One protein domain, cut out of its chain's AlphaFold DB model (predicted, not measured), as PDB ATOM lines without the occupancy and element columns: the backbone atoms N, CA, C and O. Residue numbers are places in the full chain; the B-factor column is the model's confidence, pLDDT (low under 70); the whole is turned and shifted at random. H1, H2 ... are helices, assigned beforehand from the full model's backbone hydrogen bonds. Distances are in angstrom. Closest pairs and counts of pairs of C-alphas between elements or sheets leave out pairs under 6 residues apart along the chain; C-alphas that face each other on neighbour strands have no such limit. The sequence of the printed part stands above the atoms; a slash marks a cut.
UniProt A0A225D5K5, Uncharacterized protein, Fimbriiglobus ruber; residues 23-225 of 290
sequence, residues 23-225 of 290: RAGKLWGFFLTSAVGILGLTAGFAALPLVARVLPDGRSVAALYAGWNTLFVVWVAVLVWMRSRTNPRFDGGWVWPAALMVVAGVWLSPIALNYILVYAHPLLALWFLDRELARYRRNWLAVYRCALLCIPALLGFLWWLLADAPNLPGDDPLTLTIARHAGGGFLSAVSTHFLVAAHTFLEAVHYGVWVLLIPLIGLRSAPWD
ATOM      1  N   ARG A  23     -57.399 -11.168  -8.382       81.44
ATOM      2  CA  ARG A  23     -58.315 -12.232  -8.814       81.44
ATOM      3  C   ARG A  23     -57.579 -13.183  -9.757       81.44
ATOM      4  O   ARG A  23     -56.908 -12.730 -10.678       81.44
ATOM      5  N   ALA A  24     -57.739 -14.485  -9.539       82.06
ATOM      6  CA  ALA A  24     -57.095 -15.520 -10.344       82.06
ATOM      7  C   ALA A  24     -57.707 -15.668 -11.749       82.06
ATOM      8  O   ALA A  24     -56.985 -15.901 -12.716       82.06
ATOM      9  N   GLY A  25     -59.030 -15.504 -11.878       87.81
ATOM     10  CA  GLY A  25     -59.740 -15.614 -13.157       87.81
ATOM     11  C   GLY A  25     -59.426 -16.924 -13.887       87.81
ATOM     12  O   GLY A  25     -59.418 -17.991 -13.280       87.81
ATOM     13  N   LYS A  26     -59.094 -16.829 -15.182       86.38
ATOM     14  CA  LYS A  26     -58.713 -17.978 -16.028       86.38
ATOM     15  C   LYS A  26     -57.466 -18.731 -15.534       86.38
ATOM     16  O   LYS A  26     -57.260 -19.872 -15.924       86.38
ATOM     17  N   LEU A  27     -56.648 -18.120 -14.672       90.44
ATOM     18  CA  LEU A  27     -55.453 -18.737 -14.088       90.44
ATOM     19  C   LEU A  27     -55.739 -19.478 -12.772       90.44
ATOM     20  O   LEU A  27     -54.798 -19.917 -12.118       90.44
ATOM     21  N   TRP A  28     -57.004 -19.624 -12.360       92.81
ATOM     22  CA  TRP A  28     -57.352 -20.331 -11.120       92.81
ATOM     23  C   TRP A  28     -56.762 -21.739 -11.057       92.81
ATOM     24  O   TRP A  28     -56.103 -22.062 -10.074       92.81
ATOM     25  N   GLY A  29     -56.918 -22.529 -12.125       95.31
ATOM     26  CA  GLY A  29     -56.333 -23.869 -12.196       95.31
ATOM     27  C   GLY A  29     -54.820 -23.841 -11.981       95.31
ATOM     28  O   GLY A  29     -54.308 -24.590 -11.164       95.31
ATOM     29  N   PHE A  30     -54.113 -22.912 -12.634       94.94
ATOM     30  CA  PHE A  30     -52.663 -22.763 -12.474       94.94
ATOM     31  C   PHE A  30     -52.274 -22.451 -11.022       94.94
ATOM     32  O   PHE A  30     -51.375 -23.090 -10.479       94.94
ATOM     33  N   PHE A  31     -52.953 -21.500 -10.372       94.06
ATOM     34  CA  PHE A  31     -52.657 -21.146  -8.981       94.06
ATOM     35  C   PHE A  31     -53.003 -22.267  -8.000       94.06
ATOM     36  O   PHE A  31     -52.246 -22.487  -7.059       94.06
ATOM     37  N   LEU A  32     -54.101 -22.991  -8.229       95.88
ATOM     38  CA  LEU A  32     -54.478 -24.136  -7.407       95.88
ATOM     39  C   LEU A  32     -53.451 -25.266  -7.536       95.88
ATOM     40  O   LEU A  32     -52.939 -25.730  -6.523       95.88
ATOM     41  N   THR A  33     -53.080 -25.652  -8.762       97.75
ATOM     42  CA  THR A  33     -52.039 -26.665  -9.014       97.75
ATOM     43  C   THR A  33     -50.685 -26.241  -8.444       97.75
ATOM     44  O   THR A  33     -49.958 -27.069  -7.896       97.75
ATOM     45  N   SER A  34     -50.355 -24.948  -8.515       96.44
ATOM     46  CA  SER A  34     -49.148 -24.398  -7.889       96.44
ATOM     47  C   SER A  34     -49.192 -24.570  -6.371       96.44
ATOM     48  O   SER A  34     -48.269 -25.133  -5.800       96.44
ATOM     49  N   ALA A  35     -50.274 -24.139  -5.716       95.50
ATOM     50  CA  ALA A  35     -50.410 -24.211  -4.262       95.50
ATOM     51  C   ALA A  35     -50.420 -25.658  -3.745       95.50
ATOM     52  O   ALA A  35     -49.721 -25.965  -2.783       95.50
ATOM     53  N   VAL A  36     -51.166 -26.550  -4.406       97.69
ATOM     54  CA  VAL A  36     -51.216 -27.977  -4.056       97.69
ATOM     55  C   VAL A  36     -49.838 -28.616  -4.204       97.69
ATOM     56  O   VAL A  36     -49.417 -29.335  -3.304       97.69
ATOM     57  N   GLY A  37     -49.111 -28.330  -5.287       97.88
ATOM     58  CA  GLY A  37     -47.762 -28.860  -5.467       97.88
ATOM     59  C   GLY A  37     -46.757 -28.302  -4.465       97.88
ATOM     60  O   GLY A  37     -46.039 -29.088  -3.863       97.88
ATOM     61  N   ILE A  38     -46.753 -26.989  -4.204       96.62
ATOM     62  CA  ILE A  38     -45.871 -26.372  -3.197       96.62
ATOM     63  C   ILE A  38     -46.088 -27.033  -1.832       96.62
ATOM     64  O   ILE A  38     -45.135 -27.515  -1.225       96.62
ATOM     65  N   LEU A  39     -47.336 -27.096  -1.358       96.31
ATOM     66  CA  LEU A  39     -47.651 -27.657  -0.041       96.31
ATOM     67  C   LEU A  39     -47.417 -29.172   0.006       96.31
ATOM     68  O   LEU A  39     -46.798 -29.665   0.945       96.31
ATOM     69  N   GLY A  40     -47.880 -29.903  -1.011       97.69
ATOM     70  CA  GLY A  40     -47.780 -31.358  -1.084       97.69
ATOM     71  C   GLY A  40     -46.342 -31.852  -1.218       97.69
ATOM     72  O   GLY A  40     -45.944 -32.761  -0.496       97.69
ATOM     73  N   LEU A  41     -45.534 -31.230  -2.081       97.56
ATOM     74  CA  LEU A  41     -44.122 -31.586  -2.241       97.56
ATOM     75  C   LEU A  41     -43.299 -31.162  -1.023       97.56
ATOM     76  O   LEU A  41     -42.450 -31.940  -0.602       97.56
ATOM     77  N   THR A  42     -43.577 -30.004  -0.408       96.06
ATOM     78  CA  THR A  42     -42.919 -29.606   0.854       96.06
ATOM     79  C   THR A  42     -43.223 -30.605   1.968       96.06
ATOM     80  O   THR A  42     -42.307 -31.085   2.631       96.06
ATOM     81  N   ALA A  43     -44.495 -30.976   2.153       96.19
ATOM     82  CA  ALA A  43     -44.891 -31.974   3.147       96.19
ATOM     83  C   ALA A  43     -44.279 -33.351   2.846       96.19
ATOM     84  O   ALA A  43     -43.760 -34.010   3.745       96.19
ATOM     85  N   GLY A  44     -44.277 -33.759   1.572       96.81
ATOM     86  CA  GLY A  44     -43.617 -34.978   1.119       96.81
ATOM     87  C   GLY A  44     -42.121 -34.969   1.426       96.81
ATOM     88  O   GLY A  44     -41.611 -35.954   1.947       96.81
ATOM     89  N   PHE A  45     -41.438 -33.845   1.188       94.88
ATOM     90  CA  PHE A  45     -40.013 -33.674   1.471       94.88
ATOM     91  C   PHE A  45     -39.727 -33.776   2.972       94.88
ATOM     92  O   PHE A  45     -38.830 -34.509   3.384       94.88
ATOM     93  N   ALA A  46     -40.546 -33.115   3.796       94.56
ATOM     94  CA  ALA A  46     -40.471 -33.190   5.254       94.56
ATOM     95  C   ALA A  46     -40.671 -34.621   5.790       94.56
ATOM     96  O   ALA A  46     -40.092 -34.989   6.811       94.56
ATOM     97  N   ALA A  47     -41.471 -35.438   5.097       96.25
ATOM     98  CA  ALA A  47     -41.728 -36.825   5.464       96.25
ATOM     99  C   ALA A  47     -40.620 -37.799   5.023       96.25
ATOM    100  O   ALA A  47     -40.519 -38.881   5.606       96.25
ATOM    101  N   LEU A  48     -39.768 -37.441   4.047       94.94
ATOM    102  CA  LEU A  48     -38.730 -38.340   3.517       94.94
ATOM    103  C   LEU A  48     -37.841 -38.945   4.615       94.94
ATOM    104  O   LEU A  48     -37.689 -40.167   4.620       94.94
ATOM    105  N   PRO A  49     -37.297 -38.175   5.583       92.38
ATOM    106  CA  PRO A  49     -36.443 -38.746   6.622       92.38
ATOM    107  C   PRO A  49     -37.191 -39.692   7.566       92.38
ATOM    108  O   PRO A  49     -36.577 -40.597   8.121       92.38
ATOM    109  N   LEU A  50     -38.499 -39.490   7.766       94.88
ATOM    110  CA  LEU A  50     -39.323 -40.343   8.625       94.88
ATOM    111  C   LEU A  50     -39.594 -41.685   7.949       94.88
ATOM    112  O   LEU A  50     -39.393 -42.732   8.560       94.88
ATOM    113  N   VAL A  51     -39.983 -41.655   6.672       97.25
ATOM    114  CA  VAL A  51     -40.229 -42.866   5.882       97.25
ATOM    115  C   VAL A  51     -38.925 -43.629   5.651       97.25
ATOM    116  O   VAL A  51     -38.893 -44.844   5.808       97.25
ATOM    117  N   ALA A  52     -37.819 -42.937   5.370       96.00
ATOM    118  CA  ALA A  52     -36.524 -43.574   5.139       96.00
ATOM    119  C   ALA A  52     -36.030 -44.422   6.327       96.00
ATOM    120  O   ALA A  52     -35.323 -45.398   6.105       96.00
ATOM    121  N   ARG A  53     -36.419 -44.094   7.572       96.12
ATOM    122  CA  ARG A  53     -36.032 -44.854   8.780       96.12
ATOM    123  C   ARG A  53     -36.668 -46.240   8.871       96.12
ATOM    124  O   ARG A  53     -36.121 -47.090   9.564       96.12
ATOM    125  N   VAL A  54     -37.821 -46.445   8.235       97.19
ATOM    126  CA  VAL A  54     -38.567 -47.715   8.296       97.19
ATOM    127  C   VAL A  54     -38.385 -48.569   7.041       97.19
ATOM    128  O   VAL A  54     -38.923 -49.671   6.968       97.19
ATOM    129  N   LEU A  55     -37.646 -48.073   6.045       97.44
ATOM    130  CA  LEU A  55     -37.352 -48.820   4.827       97.44
ATOM    131  C   LEU A  55     -36.203 -49.815   5.062       97.44
ATOM    132  O   LEU A  55     -35.254 -49.498   5.778       97.44
ATOM    133  N   PRO A  56     -36.268 -51.010   4.449       95.62
ATOM    134  CA  PRO A  56     -35.380 -52.122   4.791       95.62
ATOM    135  C   PRO A  56     -33.948 -51.953   4.273       95.62
ATOM    136  O   PRO A  56     -33.024 -52.549   4.821       95.62
ATOM    137  N   ASP A  57     -33.748 -51.177   3.205       96.62
ATOM    138  CA  ASP A  57     -32.455 -51.068   2.535       96.62
ATOM    139  C   ASP A  57     -32.244 -49.713   1.839       96.62
ATOM    140  O   ASP A  57     -33.160 -48.912   1.625       96.62
ATOM    141  N   GLY A  58     -30.992 -49.464   1.443       94.44
ATOM    142  CA  GLY A  58     -30.605 -48.241   0.741       94.44
ATOM    143  C   GLY A  58     -31.232 -48.087  -0.649       94.44
ATOM    144  O   GLY A  58     -31.380 -46.958  -1.114       94.44
ATOM    145  N   ARG A  59     -31.647 -49.178  -1.312       96.56
ATOM    146  CA  ARG A  59     -32.304 -49.107  -2.632       96.56
ATOM    147  C   ARG A  59     -33.719 -48.565  -2.500       96.56
ATOM    148  O   ARG A  59     -34.129 -47.728  -3.297       96.56
ATOM    149  N   SER A  60     -34.429 -48.995  -1.467       97.50
ATOM    150  CA  SER A  60     -35.762 -48.527  -1.107       97.50
ATOM    151  C   SER A  60     -35.727 -47.045  -0.737       97.50
ATOM    152  O   SER A  60     -36.558 -46.271  -1.208       97.50
ATOM    153  N   VAL A  61     -34.715 -46.615   0.028       96.44
ATOM    154  CA  VAL A  61     -34.486 -45.189   0.318       96.44
ATOM    155  C   VAL A  61     -34.186 -44.411  -0.966       96.44
ATOM    156  O   VAL A  61     -34.783 -43.363  -1.200       96.44
ATOM    157  N   ALA A  62     -33.317 -44.921  -1.839       96.00
ATOM    158  CA  ALA A  62     -33.017 -44.282  -3.120       96.00
ATOM    159  C   ALA A  62     -34.268 -44.151  -4.012       96.00
ATOM    160  O   ALA A  62     -34.513 -43.082  -4.569       96.00
ATOM    161  N   ALA A  63     -35.102 -45.193  -4.085       97.88
ATOM    162  CA  ALA A  63     -36.372 -45.175  -4.810       97.88
ATOM    163  C   ALA A  63     -37.367 -44.162  -4.221       97.88
ATOM    164  O   ALA A  63     -38.073 -43.493  -4.973       97.88
ATOM    165  N   LEU A  64     -37.388 -43.986  -2.894       97.81
ATOM    166  CA  LEU A  64     -38.194 -42.960  -2.230       97.81
ATOM    167  C   LEU A  64     -37.792 -41.543  -2.689       97.81
ATOM    168  O   LEU A  64     -38.659 -40.755  -3.073       97.81
ATOM    169  N   TYR A  65     -36.490 -41.230  -2.717       96.75
ATOM    170  CA  TYR A  65     -35.996 -39.943  -3.234       96.75
ATOM    171  C   TYR A  65     -36.276 -39.776  -4.733       96.75
ATOM    172  O   TYR A  65     -36.713 -38.703  -5.154       96.75
ATOM    173  N   ALA A  66     -36.084 -40.829  -5.537       98.06
ATOM    174  CA  ALA A  66     -36.393 -40.807  -6.967       98.06
ATOM    175  C   ALA A  66     -37.886 -40.553  -7.224       98.06
ATOM    176  O   ALA A  66     -38.241 -39.781  -8.116       98.06
ATOM    177  N   GLY A  67     -38.760 -41.151  -6.411       98.38
ATOM    178  CA  GLY A  67     -40.203 -40.944  -6.458       98.38
ATOM    179  C   GLY A  67     -40.585 -39.495  -6.168       98.38
ATOM    180  O   GLY A  67     -41.306 -38.885  -6.958       98.38
ATOM    181  N   TRP A  68     -40.049 -38.906  -5.094       98.25
ATOM    182  CA  TRP A  68     -40.292 -37.493  -4.779       98.25
ATOM    183  C   TRP A  68     -39.791 -36.563  -5.893       98.25
ATOM    184  O   TRP A  68     -40.531 -35.693  -6.350       98.25
ATOM    185  N   ASN A  69     -38.580 -36.802  -6.406       98.19
ATOM    186  CA  ASN A  69     -38.012 -36.022  -7.505       98.19
ATOM    187  C   ASN A  69     -38.802 -36.179  -8.813       98.19
ATOM    188  O   ASN A  69     -38.993 -35.206  -9.539       98.19
ATOM    189  N   THR A  70     -39.335 -37.371  -9.092       98.62
ATOM    190  CA  THR A  70     -40.232 -37.602 -10.233       98.62
ATOM    191  C   THR A  70     -41.512 -36.778 -10.095       98.62
ATOM    192  O   THR A  70     -41.903 -36.097 -11.042       98.62
ATOM    193  N   LEU A  71     -42.144 -36.784  -8.915       98.50
ATOM    194  CA  LEU A  71     -43.338 -35.974  -8.648       98.50
ATOM    195  C   LEU A  71     -43.056 -34.479  -8.804       98.50
ATOM    196  O   LEU A  71     -43.857 -33.774  -9.417       98.50
ATOM    197  N   PHE A  72     -41.913 -34.009  -8.301       98.25
ATOM    198  CA  PHE A  72     -41.465 -32.633  -8.487       98.25
ATOM    199  C   PHE A  72     -41.336 -32.280  -9.977       98.25
ATOM    200  O   PHE A  72     -41.962 -31.321 -10.430       98.25
ATOM    201  N   VAL A  73     -40.608 -33.077 -10.766       98.56
ATOM    202  CA  VAL A  73     -40.406 -32.824 -12.206       98.56
ATOM    203  C   VAL A  73     -41.730 -32.833 -12.972       98.56
ATOM    204  O   VAL A  73     -41.980 -31.939 -13.782       98.56
ATOM    205  N   VAL A  74     -42.608 -33.801 -12.696       98.56
ATOM    206  CA  VAL A  74     -43.938 -33.878 -13.317       98.56
ATOM    207  C   VAL A  74     -44.780 -32.659 -12.952       98.56
ATOM    208  O   VAL A  74     -45.407 -32.068 -13.828       98.56
ATOM    209  N   TRP A  75     -44.771 -32.233 -11.687       98.69
ATOM    210  CA  TRP A  75     -45.483 -31.033 -11.258       98.69
ATOM    211  C   TRP A  75     -44.986 -29.776 -11.989       98.69
ATOM    212  O   TRP A  75     -45.803 -29.016 -12.516       98.69
ATOM    213  N   VAL A  76     -43.667 -29.586 -12.114       98.19
ATOM    214  CA  VAL A  76     -43.084 -28.481 -12.894       98.19
ATOM    215  C   VAL A  76     -43.520 -28.553 -14.360       98.19
ATOM    216  O   VAL A  76     -43.952 -27.544 -14.923       98.19
ATOM    217  N   ALA A  77     -43.475 -29.740 -14.972       98.31
ATOM    218  CA  ALA A  77     -43.882 -29.944 -16.360       98.31
ATOM    219  C   ALA A  77     -45.361 -29.595 -16.589       98.31
ATOM    220  O   ALA A  77     -45.699 -28.917 -17.563       98.31
ATOM    221  N   VAL A  78     -46.237 -29.979 -15.654       98.38
ATOM    222  CA  VAL A  78     -47.656 -29.605 -15.666       98.38
ATOM    223  C   VAL A  78     -47.816 -28.087 -15.605       98.38
ATOM    224  O   VAL A  78     -48.562 -27.534 -16.409       98.38
ATOM    225  N   LEU A  79     -47.105 -27.388 -14.714       97.69
ATOM    226  CA  LEU A  79     -47.196 -25.926 -14.618       97.69
ATOM    227  C   LEU A  79     -46.737 -25.225 -15.903       97.69
ATOM    228  O   LEU A  79     -47.406 -24.301 -16.372       97.69
ATOM    229  N   VAL A  80     -45.627 -25.674 -16.493       97.12
ATOM    230  CA  VAL A  80     -45.115 -25.168 -17.777       97.12
ATOM    231  C   VAL A  80     -46.129 -25.412 -18.897       97.12
ATOM    232  O   VAL A  80     -46.438 -24.497 -19.661       97.12
ATOM    233  N   TRP A  81     -46.708 -26.612 -18.967       96.75
ATOM    234  CA  TRP A  81     -47.730 -26.954 -19.955       96.75
ATOM    235  C   TRP A  81     -49.011 -26.122 -19.779       96.75
ATOM    236  O   TRP A  81     -49.545 -25.577 -20.741       96.75
ATOM    237  N   MET A  82     -49.488 -25.929 -18.548       95.81
ATOM    238  CA  MET A  82     -50.618 -25.032 -18.271       95.81
ATOM    239  C   MET A  82     -50.300 -23.587 -18.671       95.81
ATOM    240  O   MET A  82     -51.169 -22.858 -19.165       95.81
ATOM    241  N   ARG A  83     -49.046 -23.153 -18.484       94.06
ATOM    242  CA  ARG A  83     -48.603 -21.819 -18.888       94.06
ATOM    243  C   ARG A  83     -48.598 -21.657 -20.406       94.06
ATOM    244  O   ARG A  83     -49.099 -20.636 -20.871       94.06
ATOM    245  N   SER A  84     -48.135 -22.642 -21.176       94.62
ATOM    246  CA  SER A  84     -48.149 -22.570 -22.650       94.62
ATOM    247  C   SER A  84     -49.563 -22.541 -23.229       94.62
ATOM    248  O   SER A  84     -49.826 -21.855 -24.211       94.62
ATOM    249  N   ARG A  85     -50.532 -23.181 -22.561       92.69
ATOM    250  CA  ARG A  85     -51.955 -23.089 -22.936       92.69
ATOM    251  C   ARG A  85     -52.588 -21.725 -22.650       92.69
ATOM    252  O   ARG A  85     -53.637 -21.417 -23.207       92.69
ATOM    253  N   THR A  86     -51.992 -20.921 -21.769       90.69
ATOM    254  CA  THR A  86     -52.558 -19.631 -21.330       90.69
ATOM    255  C   THR A  86     -51.771 -18.413 -21.808       90.69
ATOM    256  O   THR A  86     -52.312 -17.307 -21.792       90.69
ATOM    257  N   ASN A  87     -50.519 -18.584 -22.239       89.31
ATOM    258  CA  ASN A  87     -49.680 -17.535 -22.803       89.31
ATOM    259  C   ASN A  87     -49.363 -17.844 -24.276       89.31
ATOM    260  O   ASN A  87     -48.508 -18.687 -24.533       89.31
ATOM    261  N   PRO A  88     -49.963 -17.131 -25.248       87.31
ATOM    262  CA  PRO A  88     -49.751 -17.412 -26.671       87.31
ATOM    263  C   PRO A  88     -48.318 -17.135 -27.152       87.31
ATOM    264  O   PRO A  88     -47.968 -17.520 -28.259       87.31
ATOM    265  N   ARG A  89     -47.490 -16.450 -26.350       91.44
ATOM    266  CA  ARG A  89     -46.080 -16.171 -26.673       91.44
ATOM    267  C   ARG A  89     -45.116 -17.248 -26.178       91.44
ATOM    268  O   ARG A  89     -43.922 -17.135 -26.432       91.44
ATOM    269  N   PHE A  90     -45.605 -18.238 -25.435       91.62
ATOM    270  CA  PHE A  90     -44.777 -19.260 -24.811       91.62
ATOM    271  C   PHE A  90     -45.142 -20.643 -25.351       91.62
ATOM    272  O   PHE A  90     -46.211 -21.170 -25.042       91.62
ATOM    273  N   ASP A  91     -44.240 -21.234 -26.134       91.88
ATOM    274  CA  ASP A  91     -44.369 -22.617 -26.582       91.88
ATOM    275  C   ASP A  91     -43.767 -23.579 -25.545       91.88
ATOM    276  O   ASP A  91     -42.595 -23.488 -25.172       91.88
ATOM    277  N   GLY A  92     -44.604 -24.502 -25.073       91.75
ATOM    278  CA  GLY A  92     -44.247 -25.534 -24.104       91.75
ATOM    279  C   GLY A  92     -44.256 -26.947 -24.684       91.75
ATOM    280  O   GLY A  92     -44.283 -27.891 -23.904       91.75
ATOM    281  N   GLY A  93     -44.283 -27.130 -26.010       92.88
ATOM    282  CA  GLY A  93     -44.335 -28.459 -26.640       92.88
ATOM    283  C   GLY A  93     -43.166 -29.381 -26.261       92.88
ATOM    284  O   GLY A  93     -43.333 -30.594 -26.168       92.88
ATOM    285  N   TRP A  94     -42.006 -28.804 -25.948       95.56
ATOM    286  CA  TRP A  94     -40.790 -29.516 -25.540       95.56
ATOM    287  C   TRP A  94     -40.807 -30.012 -24.087       95.56
ATOM    288  O   TRP A  94     -39.946 -30.809 -23.705       95.56
ATOM    289  N   VAL A  95     -41.761 -29.557 -23.262       97.38
ATOM    290  CA  VAL A  95     -41.708 -29.777 -21.811       97.38
ATOM    291  C   VAL A  95     -41.770 -31.252 -21.437       97.38
ATOM    292  O   VAL A  95     -41.031 -31.686 -20.563       97.38
ATOM    293  N   TRP A  96     -42.618 -32.039 -22.102       97.88
ATOM    294  CA  TRP A  96     -42.801 -33.448 -21.764       97.88
ATOM    295  C   TRP A  96     -41.588 -34.305 -22.144       97.88
ATOM    296  O   TRP A  96     -41.111 -35.025 -21.269       97.88
ATOM    297  N   PRO A  97     -41.015 -34.194 -23.363       98.12
ATOM    298  CA  PRO A  97     -39.739 -34.838 -23.675       98.12
ATOM    299  C   PRO A  97     -38.624 -34.483 -22.682       98.12
ATOM    300  O   PRO A  97     -37.942 -35.375 -22.179       98.12
ATOM    301  N   ALA A  98     -38.476 -33.197 -22.342       98.06
ATOM    302  CA  ALA A  98     -37.466 -32.758 -21.383       98.06
ATOM    303  C   ALA A  98     -37.722 -33.319 -19.976       98.06
ATOM    304  O   ALA A  98     -36.803 -33.827 -19.341       98.06
ATOM    305  N   ALA A  99     -38.970 -33.289 -19.502       98.31
ATOM    306  CA  ALA A  99     -39.351 -33.832 -18.204       98.31
ATOM    307  C   ALA A  99     -39.080 -35.339 -18.117       98.31
ATOM    308  O   ALA A  99     -38.506 -35.791 -17.133       98.31
ATOM    309  N   LEU A 100     -39.423 -36.110 -19.153       98.50
ATOM    310  CA  LEU A 100     -39.150 -37.550 -19.204       98.50
ATOM    311  C   LEU A 100     -37.646 -37.849 -19.195       98.50
ATOM    312  O   LEU A 100     -37.211 -38.755 -18.488       98.50
ATOM    313  N   MET A 101     -36.846 -37.057 -19.914       98.31
ATOM    314  CA  MET A 101     -35.386 -37.171 -19.887       98.31
ATOM    315  C   MET A 101     -34.819 -36.877 -18.490       98.31
ATOM    316  O   MET A 101     -33.970 -37.619 -17.998       98.31
ATOM    317  N   VAL A 102     -35.316 -35.833 -17.817       98.19
ATOM    318  CA  VAL A 102     -34.908 -35.509 -16.441       98.19
ATOM    319  C   VAL A 102     -35.344 -36.605 -15.467       98.19
ATOM    320  O   VAL A 102     -34.549 -36.995 -14.619       98.19
ATOM    321  N   VAL A 103     -36.556 -37.154 -15.603       98.62
ATOM    322  CA  VAL A 103     -37.024 -38.288 -14.789       98.62
ATOM    323  C   VAL A 103     -36.114 -39.500 -14.982       98.62
ATOM    324  O   VAL A 103     -35.693 -40.094 -13.995       98.62
ATOM    325  N   ALA A 104     -35.731 -39.835 -16.216       98.31
ATOM    326  CA  ALA A 104     -34.766 -40.908 -16.457       98.31
ATOM    327  C   ALA A 104     -33.438 -40.649 -15.718       98.31
ATOM    328  O   ALA A 104     -32.933 -41.533 -15.028       98.31
ATOM    329  N   GLY A 105     -32.921 -39.416 -15.772       97.88
ATOM    330  CA  GLY A 105     -31.737 -39.001 -15.010       97.88
ATOM    331  C   GLY A 105     -31.908 -39.107 -13.490       97.88
ATOM    332  O   GLY A 105     -30.998 -39.563 -12.802       97.88
ATOM    333  N   VAL A 106     -33.085 -38.758 -12.960       97.88
ATOM    334  CA  VAL A 106     -33.430 -38.915 -11.536       97.88
ATOM    335  C   VAL A 106     -33.371 -40.382 -11.118       97.88
ATOM    336  O   VAL A 106     -32.843 -40.685 -10.058       97.88
ATOM    337  N   TRP A 107     -33.863 -41.313 -11.932       98.12
ATOM    338  CA  TRP A 107     -33.795 -42.737 -11.586       98.12
ATOM    339  C   TRP A 107     -32.379 -43.317 -11.702       98.12
ATOM    340  O   TRP A 107     -32.048 -44.242 -10.962       98.12
ATOM    341  N   LEU A 108     -31.522 -42.744 -12.554       97.38
ATOM    342  CA  LEU A 108     -30.091 -43.075 -12.596       97.38
ATOM    343  C   LEU A 108     -29.329 -42.515 -11.386       97.38
ATOM    344  O   LEU A 108     -28.406 -43.155 -10.885       97.38
ATOM    345  N   SER A 109     -29.707 -41.329 -10.907       96.25
ATOM    346  CA  SER A 109     -29.104 -40.697  -9.735       96.25
ATOM    347  C   SER A 109     -30.154 -39.963  -8.884       96.25
ATOM    348  O   SER A 109     -30.370 -38.758  -9.054       96.25
ATOM    349  N   PRO A 110     -30.785 -40.664  -7.919       95.12
ATOM    350  CA  PRO A 110     -31.937 -40.147  -7.166       95.12
ATOM    351  C   PRO A 110     -31.697 -38.870  -6.368       95.12
ATOM    352  O   PRO A 110     -32.649 -38.177  -6.017       95.12
ATOM    353  N   ILE A 111     -30.435 -38.553  -6.082       92.31
ATOM    354  CA  ILE A 111     -30.030 -37.387  -5.294       92.31
ATOM    355  C   ILE A 111     -29.459 -36.247  -6.144       92.31
ATOM    356  O   ILE A 111     -29.372 -35.128  -5.645       92.31
ATOM    357  N   ALA A 112     -29.096 -36.489  -7.409       94.25
ATOM    358  CA  ALA A 112     -28.437 -35.489  -8.251       94.25
ATOM    359  C   ALA A 112     -29.290 -34.228  -8.430       94.25
ATOM    360  O   ALA A 112     -28.783 -33.116  -8.301       94.25
ATOM    361  N   LEU A 113     -30.598 -34.398  -8.660       94.75
ATOM    362  CA  LEU A 113     -31.511 -33.271  -8.848       94.75
ATOM    363  C   LEU A 113     -31.570 -32.363  -7.612       94.75
ATOM    364  O   LEU A 113     -31.616 -31.146  -7.764       94.75
ATOM    365  N   ASN A 114     -31.485 -32.926  -6.405       92.06
ATOM    366  CA  ASN A 114     -31.484 -32.139  -5.169       92.06
ATOM    367  C   ASN A 114     -30.281 -31.191  -5.128       92.06
ATOM    368  O   ASN A 114     -30.436 -30.015  -4.814       92.06
ATOM    369  N   TYR A 115     -29.092 -31.675  -5.497       92.69
ATOM    370  CA  TYR A 115     -27.894 -30.836  -5.547       92.69
ATOM    371  C   TYR A 115     -27.952 -29.824  -6.688       92.69
ATOM    372  O   TYR A 115     -27.607 -28.665  -6.482       92.69
ATOM    373  N   ILE A 116     -28.454 -30.214  -7.863       93.88
ATOM    374  CA  ILE A 116     -28.677 -29.263  -8.959       93.88
ATOM    375  C   ILE A 116     -29.567 -28.113  -8.479       93.88
ATOM    376  O   ILE A 116     -29.232 -26.960  -8.726       93.88
ATOM    377  N   LEU A 117     -30.648 -28.398  -7.747       92.50
ATOM    378  CA  LEU A 117     -31.524 -27.365  -7.191       92.50
ATOM    379  C   LEU A 117     -30.802 -26.463  -6.183       92.50
ATOM    380  O   LEU A 117     -30.961 -25.248  -6.274       92.50
ATOM    381  N   VAL A 118     -29.974 -27.020  -5.290       91.31
ATOM    382  CA  VAL A 118     -29.158 -26.246  -4.329       91.31
ATOM    383  C   VAL A 118     -28.272 -25.217  -5.040       91.31
ATOM    384  O   VAL A 118     -28.178 -24.075  -4.604       91.31
ATOM    385  N   TYR A 119     -27.657 -25.581  -6.166       94.38
ATOM    386  CA  TYR A 119     -26.792 -24.664  -6.920       94.38
ATOM    387  C   TYR A 119     -27.547 -23.784  -7.930       94.38
ATOM    388  O   TYR A 119     -27.064 -22.708  -8.284       94.38
ATOM    389  N   ALA A 120     -28.720 -24.211  -8.404       93.94
ATOM    390  CA  ALA A 120     -29.492 -23.491  -9.414       93.94
ATOM    391  C   ALA A 120     -30.444 -22.446  -8.819       93.94
ATOM    392  O   ALA A 120     -30.605 -21.380  -9.415       93.94
ATOM    393  N   HIS A 121     -31.064 -22.709  -7.661       93.94
ATOM    394  CA  HIS A 121     -32.019 -21.768  -7.064       93.94
ATOM    395  C   HIS A 121     -31.418 -20.375  -6.791       93.94
ATOM    396  O   HIS A 121     -32.099 -19.387  -7.074       93.94
ATOM    397  N   PRO A 122     -30.145 -20.219  -6.354       94.12
ATOM    398  CA  PRO A 122     -29.579 -18.898  -6.102       94.12
ATOM    399  C   PRO A 122     -29.609 -18.005  -7.352       94.12
ATOM    400  O   PRO A 122     -29.799 -16.789  -7.264       94.12
ATOM    401  N   LEU A 123     -29.499 -18.625  -8.534       95.25
ATOM    402  CA  LEU A 123     -29.493 -17.953  -9.832       95.25
ATOM    403  C   LEU A 123     -30.870 -17.399 -10.225       95.25
ATOM    404  O   LEU A 123     -30.945 -16.463 -11.023       95.25
ATOM    405  N   LEU A 124     -31.965 -17.913  -9.654       94.31
ATOM    406  CA  LEU A 124     -33.312 -17.401  -9.925       94.31
ATOM    407  C   LEU A 124     -33.471 -15.952  -9.456       94.31
ATOM    408  O   LEU A 124     -34.093 -15.146 -10.153       94.31
ATOM    409  N   ALA A 125     -32.822 -15.568  -8.356       94.81
ATOM    410  CA  ALA A 125     -32.812 -14.180  -7.902       94.81
ATOM    411  C   ALA A 125     -32.203 -13.234  -8.952       94.81
ATOM    412  O   ALA A 125     -32.749 -12.161  -9.216       94.81
ATOM    413  N   LEU A 126     -31.127 -13.651  -9.626       96.00
ATOM    414  CA  LEU A 126     -30.504 -12.881 -10.710       96.00
ATOM    415  C   LEU A 126     -31.456 -12.708 -11.898       96.00
ATOM    416  O   LEU A 126     -31.532 -11.637 -12.505       96.00
ATOM    417  N   TRP A 127     -32.238 -13.739 -12.218       95.12
ATOM    418  CA  TRP A 127     -33.270 -13.621 -13.241       95.12
ATOM    419  C   TRP A 127     -34.341 -12.596 -12.854       95.12
ATOM    420  O   TRP A 127     -34.694 -11.731 -13.660       95.12
ATOM    421  N   PHE A 128     -34.849 -12.654 -11.618       93.88
ATOM    422  CA  PHE A 128     -35.821 -11.673 -11.132       93.88
ATOM    423  C   PHE A 128     -35.252 -10.253 -11.166       93.88
ATOM    424  O   PHE A 128     -35.938  -9.336 -11.622       93.88
ATOM    425  N   LEU A 129     -33.992 -10.072 -10.775       95.38
ATOM    426  CA  LEU A 129     -33.325  -8.777 -10.829       95.38
ATOM    427  C   LEU A 129     -33.172  -8.249 -12.265       95.38
ATOM    428  O   LEU A 129     -33.478  -7.079 -12.490       95.38
ATOM    429  N   ASP A 130     -32.792  -9.083 -13.245       95.81
ATOM    430  CA  ASP A 130     -32.732  -8.677 -14.667       95.81
ATOM    431  C   ASP A 130     -34.084  -8.117 -15.124       95.81
ATOM    432  O   ASP A 130     -34.161  -7.052 -15.740       95.81
ATOM    433  N   ARG A 131     -35.175  -8.806 -14.765       93.00
ATOM    434  CA  ARG A 131     -36.541  -8.422 -15.147       93.00
ATOM    435  C   ARG A 131     -36.975  -7.110 -14.503       93.00
ATOM    436  O   ARG A 131     -37.625  -6.295 -15.160       93.00
ATOM    437  N   GLU A 132     -36.615  -6.890 -13.245       93.25
ATOM    438  CA  GLU A 132     -36.924  -5.649 -12.532       93.25
ATOM    439  C   GLU A 132     -36.097  -4.470 -13.054       93.25
ATOM    440  O   GLU A 132     -36.648  -3.394 -13.304       93.25
ATOM    441  N   LEU A 133     -34.810  -4.683 -13.334       94.88
ATOM    442  CA  LEU A 133     -33.947  -3.695 -13.980       94.88
ATOM    443  C   LEU A 133     -34.459  -3.335 -15.375       94.88
ATOM    444  O   LEU A 133     -34.611  -2.155 -15.687       94.88
ATOM    445  N   ALA A 134     -34.807  -4.325 -16.198       94.50
ATOM    446  CA  ALA A 134     -35.348  -4.092 -17.534       94.50
ATOM    447  C   ALA A 134     -36.640  -3.261 -17.504       94.50
ATOM    448  O   ALA A 134     -36.890  -2.473 -18.419       94.50
ATOM    449  N   ARG A 135     -37.450  -3.411 -16.448       92.06
ATOM    450  CA  ARG A 135     -38.711  -2.686 -16.280       92.06
ATOM    451  C   ARG A 135     -38.536  -1.277 -15.711       92.06
ATOM    452  O   ARG A 135     -39.257  -0.380 -16.142       92.06
ATOM    453  N   TYR A 136     -37.640  -1.078 -14.743       91.81
ATOM    454  CA  TYR A 136     -37.587   0.161 -13.950       91.81
ATOM    455  C   TYR A 136     -36.272   0.939 -14.043       91.81
ATOM    456  O   TYR A 136     -36.263   2.145 -13.800       91.81
ATOM    457  N   ARG A 137     -35.164   0.287 -14.403       93.19
ATOM    458  CA  ARG A 137     -33.811   0.868 -14.450       93.19
ATOM    459  C   ARG A 137     -33.056   0.369 -15.684       93.19
ATOM    460  O   ARG A 137     -31.978  -0.210 -15.587       93.19
ATOM    461  N   ARG A 138     -33.632   0.579 -16.875       94.69
ATOM    462  CA  ARG A 138     -33.098   0.034 -18.141       94.69
ATOM    463  C   ARG A 138     -31.658   0.478 -18.434       94.69
ATOM    464  O   ARG A 138     -30.911  -0.275 -19.046       94.69
ATOM    465  N   ASN A 139     -31.256   1.656 -17.958       95.75
ATOM    466  CA  ASN A 139     -29.884   2.163 -18.049       95.75
ATOM    467  C   ASN A 139     -28.865   1.340 -17.237       95.75
ATOM    468  O   ASN A 139     -27.693   1.320 -17.588       95.75
ATOM    469  N   TRP A 140     -29.290   0.639 -16.182       95.94
ATOM    470  CA  TRP A 140     -28.416  -0.219 -15.369       95.94
ATOM    471  C   TRP A 140     -28.296  -1.641 -15.927       95.94
ATOM    472  O   TRP A 140     -27.415  -2.390 -15.518       95.94
ATOM    473  N   LEU A 141     -29.157  -2.020 -16.878       95.94
ATOM    474  CA  LEU A 141     -29.249  -3.390 -17.387       95.94
ATOM    475  C   LEU A 141     -27.958  -3.861 -18.071       95.94
ATOM    476  O   LEU A 141     -27.555  -5.005 -17.888       95.94
ATOM    477  N   ALA A 142     -27.301  -2.987 -18.839       96.56
ATOM    478  CA  ALA A 142     -26.042  -3.324 -19.504       96.56
ATOM    479  C   ALA A 142     -24.931  -3.600 -18.480       96.56
ATOM    480  O   ALA A 142     -24.308  -4.657 -18.521       96.56
ATOM    481  N   VAL A 143     -24.759  -2.693 -17.512       96.69
ATOM    482  CA  VAL A 143     -23.778  -2.837 -16.425       96.69
ATOM    483  C   VAL A 143     -24.053  -4.098 -15.610       96.69
ATOM    484  O   VAL A 143     -23.137  -4.866 -15.336       96.69
ATOM    485  N   TYR A 144     -25.319  -4.357 -15.284       96.62
ATOM    486  CA  TYR A 144     -25.730  -5.564 -14.581       96.62
ATOM    487  C   TYR A 144     -25.367  -6.844 -15.346       96.62
ATOM    488  O   TYR A 144     -24.785  -7.756 -14.771       96.62
ATOM    489  N   ARG A 145     -25.646  -6.910 -16.652       96.12
ATOM    490  CA  ARG A 145     -25.312  -8.082 -17.477       96.12
ATOM    491  C   ARG A 145     -23.809  -8.283 -17.638       96.12
ATOM    492  O   ARG A 145     -23.367  -9.424 -17.675       96.12
ATOM    493  N   CYS A 146     -23.023  -7.208 -17.673       96.56
ATOM    494  CA  CYS A 146     -21.568  -7.309 -17.581       96.56
ATOM    495  C   CYS A 146     -21.135  -7.856 -16.212       96.56
ATOM    496  O   CYS A 146     -20.321  -8.771 -16.157       96.56
ATOM    497  N   ALA A 147     -21.722  -7.364 -15.116       95.94
ATOM    498  CA  ALA A 147     -21.432  -7.849 -13.767       95.94
ATOM    499  C   ALA A 147     -21.838  -9.321 -13.560       95.94
ATOM    500  O   ALA A 147     -21.176 -10.036 -12.813       95.94
ATOM    501  N   LEU A 148     -22.869  -9.814 -14.257       96.25
ATOM    502  CA  LEU A 148     -23.232 -11.235 -14.237       96.25
ATOM    503  C   LEU A 148     -22.103 -12.141 -14.735       96.25
ATOM    504  O   LEU A 148     -21.995 -13.266 -14.253       96.25
ATOM    505  N   LEU A 149     -21.234 -11.664 -15.634       95.81
ATOM    506  CA  LEU A 149     -20.067 -12.425 -16.097       95.81
ATOM    507  C   LEU A 149     -19.023 -12.622 -14.989       95.81
ATOM    508  O   LEU A 149     -18.245 -13.573 -15.045       95.81
ATOM    509  N   CYS A 150     -19.031 -11.782 -13.949       96.38
ATOM    510  CA  CYS A 150     -18.159 -11.964 -12.793       96.38
ATOM    511  C   CYS A 150     -18.528 -13.215 -11.987       96.38
ATOM    512  O   CYS A 150     -17.653 -13.785 -11.354       96.38
ATOM    513  N   ILE A 151     -19.781 -13.679 -12.019       96.25
ATOM    514  CA  ILE A 151     -20.210 -14.865 -11.259       96.25
ATOM    515  C   ILE A 151     -19.498 -16.140 -11.743       96.25
ATOM    516  O   ILE A 151     -18.815 -16.760 -10.926       96.25
ATOM    517  N   PRO A 152     -19.578 -16.542 -13.030       97.12
ATOM    518  CA  PRO A 152     -18.835 -17.705 -13.509       97.12
ATOM    519  C   PRO A 152     -17.316 -17.496 -13.434       97.12
ATOM    520  O   PRO A 152     -16.601 -18.454 -13.157       97.12
ATOM    521  N   ALA A 153     -16.812 -16.267 -13.607       97.75
ATOM    522  CA  ALA A 153     -15.384 -15.980 -13.455       97.75
ATOM    523  C   ALA A 153     -14.892 -16.204 -12.013       97.75
ATOM    524  O   ALA A 153     -13.868 -16.850 -11.807       97.75
ATOM    525  N   LEU A 154     -15.639 -15.729 -11.011       97.75
ATOM    526  CA  LEU A 154     -15.322 -15.928  -9.595       97.75
ATOM    527  C   LEU A 154     -15.481 -17.392  -9.176       97.75
ATOM    528  O   LEU A 154     -14.661 -17.884  -8.411       97.75
ATOM    529  N   LEU A 155     -16.471 -18.114  -9.711       97.50
ATOM    530  CA  LEU A 155     -16.576 -19.564  -9.512       97.50
ATOM    531  C   LEU A 155     -15.388 -20.314 -10.123       97.50
ATOM    532  O   LEU A 155     -14.844 -21.208  -9.482       97.50
ATOM    533  N   GLY A 156     -14.953 -19.931 -11.327       97.88
ATOM    534  CA  GLY A 156     -13.754 -20.486 -11.958       97.88
ATOM    535  C   GLY A 156     -12.485 -20.187 -11.159       97.88
ATOM    536  O   GLY A 156     -11.634 -21.057 -11.003       97.88
ATOM    537  N   PHE A 157     -12.388 -18.988 -10.582       98.06
ATOM    538  CA  PHE A 157     -11.294 -18.618  -9.688       98.06
ATOM    539  C   PHE A 157     -11.313 -19.420  -8.378       98.06
ATOM    540  O   PHE A 157     -10.275 -19.926  -7.959       98.06
ATOM    541  N   LEU A 158     -12.487 -19.608  -7.761       97.69
ATOM    542  CA  LEU A 158     -12.645 -20.484  -6.594       97.69
ATOM    543  C   LEU A 158     -12.257 -21.928  -6.918       97.69
ATOM    544  O   LEU A 158     -11.584 -22.561  -6.111       97.69
ATOM    545  N   TRP A 159     -12.648 -22.438  -8.090       97.06
ATOM    546  CA  TRP A 159     -12.259 -23.771  -8.547       97.06
ATOM    547  C   TRP A 159     -10.742 -23.878  -8.659       97.06
ATOM    548  O   TRP A 159     -10.146 -24.769  -8.069       97.06
ATOM    549  N   TRP A 160     -10.107 -22.934  -9.354       97.62
ATOM    550  CA  TRP A 160      -8.658 -22.920  -9.527       97.62
ATOM    551  C   TRP A 160      -7.893 -22.914  -8.195       97.62
ATOM    552  O   TRP A 160      -6.865 -23.573  -8.081       97.62
ATOM    553  N   LEU A 161      -8.405 -22.214  -7.179       97.00
ATOM    554  CA  LEU A 161      -7.774 -22.154  -5.861       97.00
ATOM    555  C   LEU A 161      -8.050 -23.372  -4.972       97.00
ATOM    556  O   LEU A 161      -7.207 -23.713  -4.145       97.00
ATOM    557  N   LEU A 162      -9.241 -23.970  -5.067       96.94
ATOM    558  CA  LEU A 162      -9.746 -24.898  -4.049       96.94
ATOM    559  C   LEU A 162     -10.049 -26.308  -4.563       96.94
ATOM    560  O   LEU A 162     -10.340 -27.171  -3.739       96.94
ATOM    561  N   ALA A 163     -10.003 -26.572  -5.874       92.06
ATOM    562  CA  ALA A 163     -10.341 -27.890  -6.423       92.06
ATOM    563  C   ALA A 163      -9.470 -29.008  -5.830       92.06
ATOM    564  O   ALA A 163     -10.005 -30.044  -5.436       92.06
ATOM    565  N   ASP A 164      -8.168 -28.743  -5.683       92.88
ATOM    566  CA  ASP A 164      -7.180 -29.669  -5.113       92.88
ATOM    567  C   ASP A 164      -6.905 -29.417  -3.618       92.88
ATOM    568  O   ASP A 164      -6.039 -30.054  -3.016       92.88
ATOM    569  N   ALA A 165      -7.622 -28.475  -2.991       95.19
ATOM    570  CA  ALA A 165      -7.480 -28.229  -1.561       95.19
ATOM    571  C   ALA A 165      -7.982 -29.444  -0.764       95.19
ATOM    572  O   ALA A 165      -8.962 -30.080  -1.172       95.19
ATOM    573  N   PRO A 166      -7.390 -29.751   0.406       95.25
ATOM    574  CA  PRO A 166      -7.924 -30.795   1.268       95.25
ATOM    575  C   PRO A 166      -9.386 -30.500   1.615       95.25
ATOM    576  O   PRO A 166      -9.805 -29.339   1.693       95.25
ATOM    577  N   ASN A 167     -10.157 -31.565   1.833       95.06
ATOM    578  CA  ASN A 167     -11.519 -31.455   2.341       95.06
ATOM    579  C   ASN A 167     -11.549 -30.618   3.627       95.06
ATOM    580  O   ASN A 167     -10.554 -30.549   4.354       95.06
ATOM    581  N   LEU A 168     -12.697 -29.993   3.903       92.62
ATOM    582  CA  LEU A 168     -12.885 -29.205   5.119       92.62
ATOM    583  C   LEU A 168     -12.432 -30.003   6.351       92.62
ATOM    584  O   LEU A 168     -12.908 -31.127   6.539       92.62
ATOM    585  N   PRO A 169     -11.526 -29.447   7.171       91.12
ATOM    586  CA  PRO A 169     -11.071 -30.119   8.373       91.12
ATOM    587  C   PRO A 169     -12.180 -30.098   9.427       91.12
ATOM    588  O   PRO A 169     -12.804 -29.060   9.645       91.12
ATOM    589  N   GLY A 170     -12.382 -31.224  10.108       87.44
ATOM    590  CA  GLY A 170     -13.315 -31.339  11.228       87.44
ATOM    591  C   GLY A 170     -14.357 -32.435  11.033       87.44
ATOM    592  O   GLY A 170     -15.040 -32.495  10.012       87.44
ATOM    593  N   ASP A 171     -14.509 -33.261  12.067       89.25
ATOM    594  CA  ASP A 171     -15.517 -34.329  12.138       89.25
ATOM    595  C   ASP A 171     -16.719 -33.924  13.004       89.25
ATOM    596  O   ASP A 171     -17.566 -34.746  13.362       89.25
ATOM    597  N   ASP A 172     -16.795 -32.645  13.381       89.75
ATOM    598  CA  ASP A 172     -17.910 -32.137  14.157       89.75
ATOM    599  C   ASP A 172     -19.211 -32.153  13.321       89.75
ATOM    600  O   ASP A 172     -19.187 -32.015  12.088       89.75
ATOM    601  N   PRO A 173     -20.384 -32.302  13.967       85.50
ATOM    602  CA  PRO A 173     -21.656 -32.417  13.258       85.50
ATOM    603  C   PRO A 173     -21.963 -31.245  12.317       85.50
ATOM    604  O   PRO A 173     -22.654 -31.432  11.310       85.50
ATOM    605  N   LEU A 174     -21.470 -30.040  12.624       86.25
ATOM    606  CA  LEU A 174     -21.694 -28.848  11.815       86.25
ATOM    607  C   LEU A 174     -20.898 -28.924  10.508       86.25
ATOM    608  O   LEU A 174     -21.494 -28.778   9.435       86.25
ATOM    609  N   THR A 175     -19.597 -29.205  10.585       90.19
ATOM    610  CA  THR A 175     -18.718 -29.341   9.414       90.19
ATOM    611  C   THR A 175     -19.217 -30.432   8.472       90.19
ATOM    612  O   THR A 175     -19.418 -30.178   7.278       90.19
ATOM    613  N   LEU A 176     -19.558 -31.609   9.008       90.06
ATOM    614  CA  LEU A 176     -20.104 -32.721   8.222       90.06
ATOM    615  C   LEU A 176     -21.433 -32.361   7.545       90.06
ATOM    616  O   LEU A 176     -21.666 -32.711   6.384       90.06
ATOM    617  N   THR A 177     -22.306 -31.633   8.242       87.00
ATOM    618  CA  THR A 177     -23.604 -31.214   7.695       87.00
ATOM    619  C   THR A 177     -23.443 -30.182   6.581       87.00
ATOM    620  O   THR A 177     -24.123 -30.282   5.557       87.00
ATOM    621  N   ILE A 178     -22.547 -29.202   6.742       89.69
ATOM    622  CA  ILE A 178     -22.261 -28.197   5.709       89.69
ATOM    623  C   ILE A 178     -21.658 -28.867   4.468       89.69
ATOM    624  O   ILE A 178     -22.148 -28.639   3.362       89.69
ATOM    625  N   ALA A 179     -20.659 -29.734   4.651       93.06
ATOM    626  CA  ALA A 179     -20.014 -30.453   3.558       93.06
ATOM    627  C   ALA A 179     -21.004 -31.354   2.804       93.06
ATOM    628  O   ALA A 179     -21.052 -31.333   1.572       93.06
ATOM    629  N   ARG A 180     -21.851 -32.106   3.525       90.88
ATOM    630  CA  ARG A 180     -22.895 -32.937   2.910       90.88
ATOM    631  C   ARG A 180     -23.899 -32.088   2.135       90.88
ATOM    632  O   ARG A 180     -24.244 -32.451   1.017       90.88
ATOM    633  N   HIS A 181     -24.339 -30.967   2.701       89.19
ATOM    634  CA  HIS A 181     -25.294 -30.072   2.050       89.19
ATOM    635  C   HIS A 181     -24.745 -29.468   0.750       89.19
ATOM    636  O   HIS A 181     -25.467 -29.405  -0.241       89.19
ATOM    637  N   ALA A 182     -23.459 -29.112   0.725       93.25
ATOM    638  CA  ALA A 182     -22.788 -28.628  -0.478       93.25
ATOM    639  C   ALA A 182     -22.500 -29.736  -1.516       93.25
ATOM    640  O   ALA A 182     -22.034 -29.445  -2.614       93.25
ATOM    641  N   GLY A 183     -22.785 -31.004  -1.202       93.06
ATOM    642  CA  GLY A 183     -22.643 -32.123  -2.135       93.06
ATOM    643  C   GLY A 183     -21.439 -33.025  -1.911       93.06
ATOM    644  O   GLY A 183     -21.207 -33.898  -2.738       93.06
ATOM    645  N   GLY A 184     -20.708 -32.901  -0.799       91.88
ATOM    646  CA  GLY A 184     -19.503 -33.701  -0.536       91.88
ATOM    647  C   GLY A 184     -19.713 -35.221  -0.535       91.88
ATOM    648  O   GLY A 184     -18.803 -35.971  -0.861       91.88
ATOM    649  N   GLY A 185     -20.925 -35.695  -0.224       87.25
ATOM    650  CA  GLY A 185     -21.267 -37.123  -0.310       87.25
ATOM    651  C   GLY A 185     -21.623 -37.611  -1.719       87.25
ATOM    652  O   GLY A 185     -21.742 -38.813  -1.931       87.25
ATOM    653  N   PHE A 186     -21.837 -36.696  -2.665       90.56
ATOM    654  CA  PHE A 186     -22.233 -36.990  -4.044       90.56
ATOM    655  C   PHE A 186     -21.097 -36.712  -5.035       90.56
ATOM    656  O   PHE A 186     -20.820 -37.531  -5.903       90.56
ATOM    657  N   LEU A 187     -20.399 -35.590  -4.863       91.62
ATOM    658  CA  LEU A 187     -19.232 -35.182  -5.639       91.62
ATOM    659  C   LEU A 187     -17.950 -35.522  -4.869       91.62
ATOM    660  O   LEU A 187     -17.162 -34.641  -4.548       91.62
ATOM    661  N   SER A 188     -17.750 -36.801  -4.548       89.94
ATOM    662  CA  SER A 188     -16.634 -37.259  -3.700       89.94
ATOM    663  C   SER A 188     -15.242 -36.993  -4.287       89.94
ATOM    664  O   SER A 188     -14.265 -36.968  -3.546       89.94
ATOM    665  N   ALA A 189     -15.153 -36.788  -5.603       91.00
ATOM    666  CA  ALA A 189     -13.923 -36.419  -6.301       91.00
ATOM    667  C   ALA A 189     -13.613 -34.910  -6.248       91.00
ATOM    668  O   ALA A 189     -12.589 -34.485  -6.773       91.00
ATOM    669  N   VAL A 190     -14.497 -34.097  -5.664       93.50
ATOM    670  CA  VAL A 190     -14.345 -32.642  -5.570       93.50
ATOM    671  C   VAL A 190     -14.143 -32.256  -4.110       93.50
ATOM    672  O   VAL A 190     -14.874 -32.721  -3.236       93.50
ATOM    673  N   SER A 191     -13.182 -31.368  -3.849       95.94
ATOM    674  CA  SER A 191     -12.923 -30.859  -2.502       95.94
ATOM    675  C   SER A 191     -14.187 -30.286  -1.857       95.94
ATOM    676  O   SER A 191     -14.823 -29.368  -2.388       95.94
ATOM    677  N   THR A 192     -14.537 -30.768  -0.661       95.50
ATOM    678  CA  THR A 192     -15.647 -30.196   0.116       95.50
ATOM    679  C   THR A 192     -15.378 -28.748   0.511       95.50
ATOM    680  O   THR A 192     -16.324 -27.988   0.706       95.50
ATOM    681  N   HIS A 193     -14.109 -28.336   0.556       95.94
ATOM    682  CA  HIS A 193     -13.723 -26.948   0.770       95.94
ATOM    683  C   HIS A 193     -14.174 -26.065  -0.397       95.94
ATOM    684  O   HIS A 193     -14.842 -25.053  -0.176       95.94
ATOM    685  N   PHE A 194     -13.907 -26.491  -1.637       96.88
ATOM    686  CA  PHE A 194     -14.427 -25.816  -2.825       96.88
ATOM    687  C   PHE A 194     -15.959 -25.803  -2.846       96.88
ATOM    688  O   PHE A 194     -16.551 -24.738  -3.011       96.88
ATOM    689  N   LEU A 195     -16.607 -26.957  -2.650       96.25
ATOM    690  CA  LEU A 195     -18.069 -27.072  -2.733       96.25
ATOM    691  C   LEU A 195     -18.767 -26.109  -1.767       96.25
ATOM    692  O   LEU A 195     -19.686 -25.382  -2.145       96.25
ATOM    693  N   VAL A 196     -18.299 -26.053  -0.520       95.75
ATOM    694  CA  VAL A 196     -18.866 -25.167   0.500       95.75
ATOM    695  C   VAL A 196     -18.601 -23.699   0.181       95.75
ATOM    696  O   VAL A 196     -19.504 -22.877   0.351       95.75
ATOM    697  N   ALA A 197     -17.409 -23.355  -0.317       96.62
ATOM    698  CA  ALA A 197     -17.097 -21.993  -0.742       96.62
ATOM    699  C   ALA A 197     -17.978 -21.548  -1.922       96.62
ATOM    700  O   ALA A 197     -18.556 -20.462  -1.881       96.62
ATOM    701  N   ALA A 198     -18.139 -22.403  -2.935       97.12
ATOM    702  CA  ALA A 198     -18.967 -22.141  -4.108       97.12
ATOM    703  C   ALA A 198     -20.448 -21.976  -3.737       97.12
ATOM    704  O   ALA A 198     -21.079 -20.999  -4.148       97.12
ATOM    705  N   HIS A 199     -20.993 -22.881  -2.915       95.44
ATOM    706  CA  HIS A 199     -22.370 -22.772  -2.424       95.44
ATOM    707  C   HIS A 199     -22.569 -21.494  -1.601       95.44
ATOM    708  O   HIS A 199     -23.485 -20.720  -1.870       95.44
ATOM    709  N   THR A 200     -21.658 -21.205  -0.668       95.19
ATOM    710  CA  THR A 200     -21.720 -19.992   0.164       95.19
ATOM    711  C   THR A 200     -21.649 -18.713  -0.672       95.19
ATOM    712  O   THR A 200     -22.364 -17.755  -0.381       95.19
ATOM    713  N   PHE A 201     -20.813 -18.687  -1.714       97.06
ATOM    714  CA  PHE A 201     -20.712 -17.560  -2.638       97.06
ATOM    715  C   PHE A 201     -22.032 -17.313  -3.378       97.06
ATOM    716  O   PHE A 201     -22.536 -16.188  -3.372       97.06
ATOM    717  N   LEU A 202     -22.624 -18.355  -3.966       97.06
ATOM    718  CA  LEU A 202     -23.896 -18.241  -4.685       97.06
ATOM    719  C   LEU A 202     -25.035 -17.784  -3.770       97.06
ATOM    720  O   LEU A 202     -25.819 -16.913  -4.141       97.06
ATOM    721  N   GLU A 203     -25.086 -18.310  -2.553       95.25
ATOM    722  CA  GLU A 203     -26.066 -17.915  -1.539       95.25
ATOM    723  C   GLU A 203     -25.879 -16.465  -1.089       95.25
ATOM    724  O   GLU A 203     -26.850 -15.726  -0.942       95.25
ATOM    725  N   ALA A 204     -24.634 -16.009  -0.928       96.06
ATOM    726  CA  ALA A 204     -24.351 -14.610  -0.621       96.06
ATOM    727  C   ALA A 204     -24.832 -13.676  -1.743       96.06
ATOM    728  O   ALA A 204     -25.433 -12.637  -1.457       96.06
ATOM    729  N   VAL A 205     -24.626 -14.059  -3.008       96.25
ATOM    730  CA  VAL A 205     -25.159 -13.330  -4.168       96.25
ATOM    731  C   VAL A 205     -26.689 -13.307  -4.130       96.25
ATOM    732  O   VAL A 205     -27.289 -12.238  -4.239       96.25
ATOM    733  N   HIS A 206     -27.324 -14.458  -3.913       96.12
ATOM    734  CA  HIS A 206     -28.777 -14.588  -3.817       96.12
ATOM    735  C   HIS A 206     -29.374 -13.708  -2.707       96.12
ATOM    736  O   HIS A 206     -30.314 -12.947  -2.952       96.12
ATOM    737  N   TYR A 207     -28.778 -13.712  -1.512       95.56
ATOM    738  CA  TYR A 207     -29.206 -12.843  -0.412       95.56
ATOM    739  C   TYR A 207     -28.974 -11.369  -0.723       95.56
ATOM    740  O   TYR A 207     -29.845 -10.551  -0.435       95.56
ATOM    741  N   GLY A 208     -27.847 -11.012  -1.344       95.56
ATOM    742  CA  GLY A 208     -27.587  -9.640  -1.783       95.56
ATOM    743  C   GLY A 208     -28.671  -9.130  -2.735       95.56
ATOM    744  O   GLY A 208     -29.142  -7.998  -2.602       95.56
ATOM    745  N   VAL A 209     -29.144  -9.983  -3.645       95.62
ATOM    746  CA  VAL A 209     -30.248  -9.637  -4.543       95.62
ATOM    747  C   VAL A 209     -31.547  -9.412  -3.770       95.62
ATOM    748  O   VAL A 209     -32.155  -8.350  -3.908       95.62
ATOM    749  N   TRP A 210     -31.975 -10.371  -2.950       94.56
ATOM    750  CA  TRP A 210     -33.279 -10.308  -2.282       94.56
ATOM    751  C   TRP A 210     -33.355  -9.301  -1.136       94.56
ATOM    752  O   TRP A 210     -34.390  -8.660  -0.953       94.56
ATOM    753  N   VAL A 211     -32.278  -9.147  -0.369       94.69
ATOM    754  CA  VAL A 211     -32.248  -8.290   0.824       94.69
ATOM    755  C   VAL A 211     -31.895  -6.846   0.483       94.69
ATOM    756  O   VAL A 211     -32.366  -5.939   1.166       94.69
ATOM    757  N   LEU A 212     -31.110  -6.605  -0.574       93.81
ATOM    758  CA  LEU A 212     -30.630  -5.259  -0.914       93.81
ATOM    759  C   LEU A 212     -31.159  -4.764  -2.263       93.81
ATOM    760  O   LEU A 212     -31.848  -3.745  -2.320       93.81
ATOM    761  N   LEU A 213     -30.859  -5.469  -3.357       94.25
ATOM    762  CA  LEU A 213     -31.078  -4.936  -4.710       94.25
ATOM    763  C   LEU A 213     -32.561  -4.874  -5.093       94.25
ATOM    764  O   LEU A 213     -33.030  -3.858  -5.610       94.25
ATOM    765  N   ILE A 214     -33.322  -5.933  -4.817       92.69
ATOM    766  CA  ILE A 214     -34.760  -5.972  -5.093       92.69
ATOM    767  C   ILE A 214     -35.518  -4.927  -4.262       92.69
ATOM    768  O   ILE A 214     -36.343  -4.225  -4.846       92.69
ATOM    769  N   PRO A 215     -35.256  -4.737  -2.957       91.00
ATOM    770  CA  PRO A 215     -35.841  -3.627  -2.217       91.00
ATOM    771  C   PRO A 215     -35.496  -2.250  -2.787       91.00
ATOM    772  O   PRO A 215     -36.383  -1.410  -2.898       91.00
ATOM    773  N   LEU A 216     -34.249  -2.034  -3.216       90.00
ATOM    774  CA  LEU A 216     -33.798  -0.753  -3.766       90.00
ATOM    775  C   LEU A 216     -34.438  -0.412  -5.125       90.00
ATOM    776  O   LEU A 216     -34.650   0.759  -5.441       90.00
ATOM    777  N   ILE A 217     -34.714  -1.424  -5.951       88.06
ATOM    778  CA  ILE A 217     -35.140  -1.240  -7.348       88.06
ATOM    779  C   ILE A 217     -36.618  -1.602  -7.554       88.06
ATOM    780  O   ILE A 217     -37.348  -0.888  -8.243       88.06
ATOM    781  N   GLY A 218     -37.046  -2.730  -6.991       74.50
ATOM    782  CA  GLY A 218     -38.318  -3.394  -7.275       74.50
ATOM    783  C   GLY A 218     -39.408  -3.210  -6.214       74.50
ATOM    784  O   GLY A 218     -40.583  -3.435  -6.525       74.50
ATOM    785  N   LEU A 219     -39.075  -2.800  -4.981       75.38
ATOM    786  CA  LEU A 219     -40.070  -2.428  -3.968       75.38
ATOM    787  C   LEU A 219     -40.345  -0.920  -4.049       75.38
ATOM    788  O   LEU A 219     -39.555  -0.085  -3.635       75.38
ATOM    789  N   ARG A 220     -41.510  -0.566  -4.603       71.12
ATOM    790  CA  ARG A 220     -41.956   0.833  -4.771       71.12
ATOM    791  C   ARG A 220     -42.315   1.542  -3.462       71.12
ATOM    792  O   ARG A 220     -42.601   2.735  -3.480       71.12
ATOM    793  N   SER A 221     -42.392   0.802  -2.364       78.44
ATOM    794  CA  SER A 221     -42.703   1.322  -1.039       78.44
ATOM    795  C   SER A 221     -42.012   0.482   0.027       78.44
ATOM    796  O   SER A 221     -41.399  -0.547  -0.273       78.44
ATOM    797  N   ALA A 222     -42.102   0.939   1.275       85.56
ATOM    798  CA  ALA A 222     -41.515   0.236   2.400       85.56
ATOM    799  C   ALA A 222     -42.041  -1.215   2.489       85.56
ATOM    800  O   ALA A 222     -43.225  -1.456   2.234       85.56
ATOM    801  N   PRO A 223     -41.213  -2.194   2.898       85.25
ATOM    802  CA  PRO A 223     -41.620  -3.600   2.927       85.25
ATOM    803  C   PRO A 223     -42.891  -3.880   3.752       85.25
ATOM    804  O   PRO A 223     -43.672  -4.766   3.405       85.25
ATOM    805  N   TRP A 224     -43.148  -3.094   4.801       87.75
ATOM    806  CA  TRP A 224     -44.337  -3.200   5.658       87.75
ATOM    807  C   TRP A 224     -45.598  -2.523   5.096       87.75
ATOM    808  O   TRP A 224     -46.686  -2.700   5.644       87.75
ATOM    809  N   ASP A 225     -45.504  -1.765   4.003       92.00
ATOM    810  CA  ASP A 225     -46.667  -1.125   3.396       92.00
ATOM    811  C   ASP A 225     -47.513  -2.141   2.615       92.00
ATOM    812  O   ASP A 225     -47.239  -2.493   1.462       92.00
TER     813      ASP A 225
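Overview. This is residues 23 to 225 of the 290 residues of an uncharacterized protein of Fimbriiglobus ruber (UniProt A0A225D5K5). Start at H2, the longest helix: it is the middle of a slab of three side-by-side helices, H1, H2 and H3. From the slab H4 runs into a second lobe, where H8 lies beside it, H5 and H6 follow one another back along this pair, and H7 crosses near the start of H8; away from the start of H4 the two lobes are open to each other. The printed part has 203 residues with eight named helices, H1 to H8, and no named strand: all helix. It is only just loose, close to compact, with a radius of gyration of the C-alphas of 20.0 A and spans of 48 by 40 by 36 A.

Along the chain. Find C-alpha 58 at (-30.605, -48.241, 0.741); from there H2 runs 42.3 A to residue 86. Before it is H1, residues 25 to 52, 40.7 A, from (-59.740, -15.614, -13.157), with a kink of 34 degrees near residue 46. After it come H3, 95 to 108, 19.9 A, and H4, 112 to 136, 37.2 A, with a kink of 38 degrees near residue 120. Then find H5, 138 to 148, H6, 150 to 162, H7, 173 to 181, and H8, 192 to 217, 35.7 A, ending at (-35.140, -1.240, -7.348).

Arrangement. H2 touches H1, closest C-alphas Val 61 and Ala 52 at 5.5 A, and H3, Thr 70 and Val 103 at 5.6 A; both are hairpins. H4 is close to H2 but not clearly touching, at Leu 113 and Asn 69, 7.2 A. The hub H8 touches H4, closest C-alphas His 206 and Pro 122 at 4.9 A, H6 with residues 193 to 198 alone, Phe 194 and Leu 162 at 4.9 A, and H7, about perpendicular at 76 degrees, Thr 192 and Ala 179 at 5.6 A. H4 and H5 form a hairpin, closest at Leu 133 and Leu 141, 5.8 A. Every O i to N i+4 pair is within hydrogen-bond range in H2, H3, H6 and H7, against 20 of 24 in H1, 16 of 21 in H4, 5 of 7 in H5 and 20 of 22 in H8.

Size, cuts and confidence. The C-alphas farthest apart, Pro 56 and Asn 139, are 59.2 A apart. The printed part has no cut, no link is long, and no printed residue is under 70 in pLDDT.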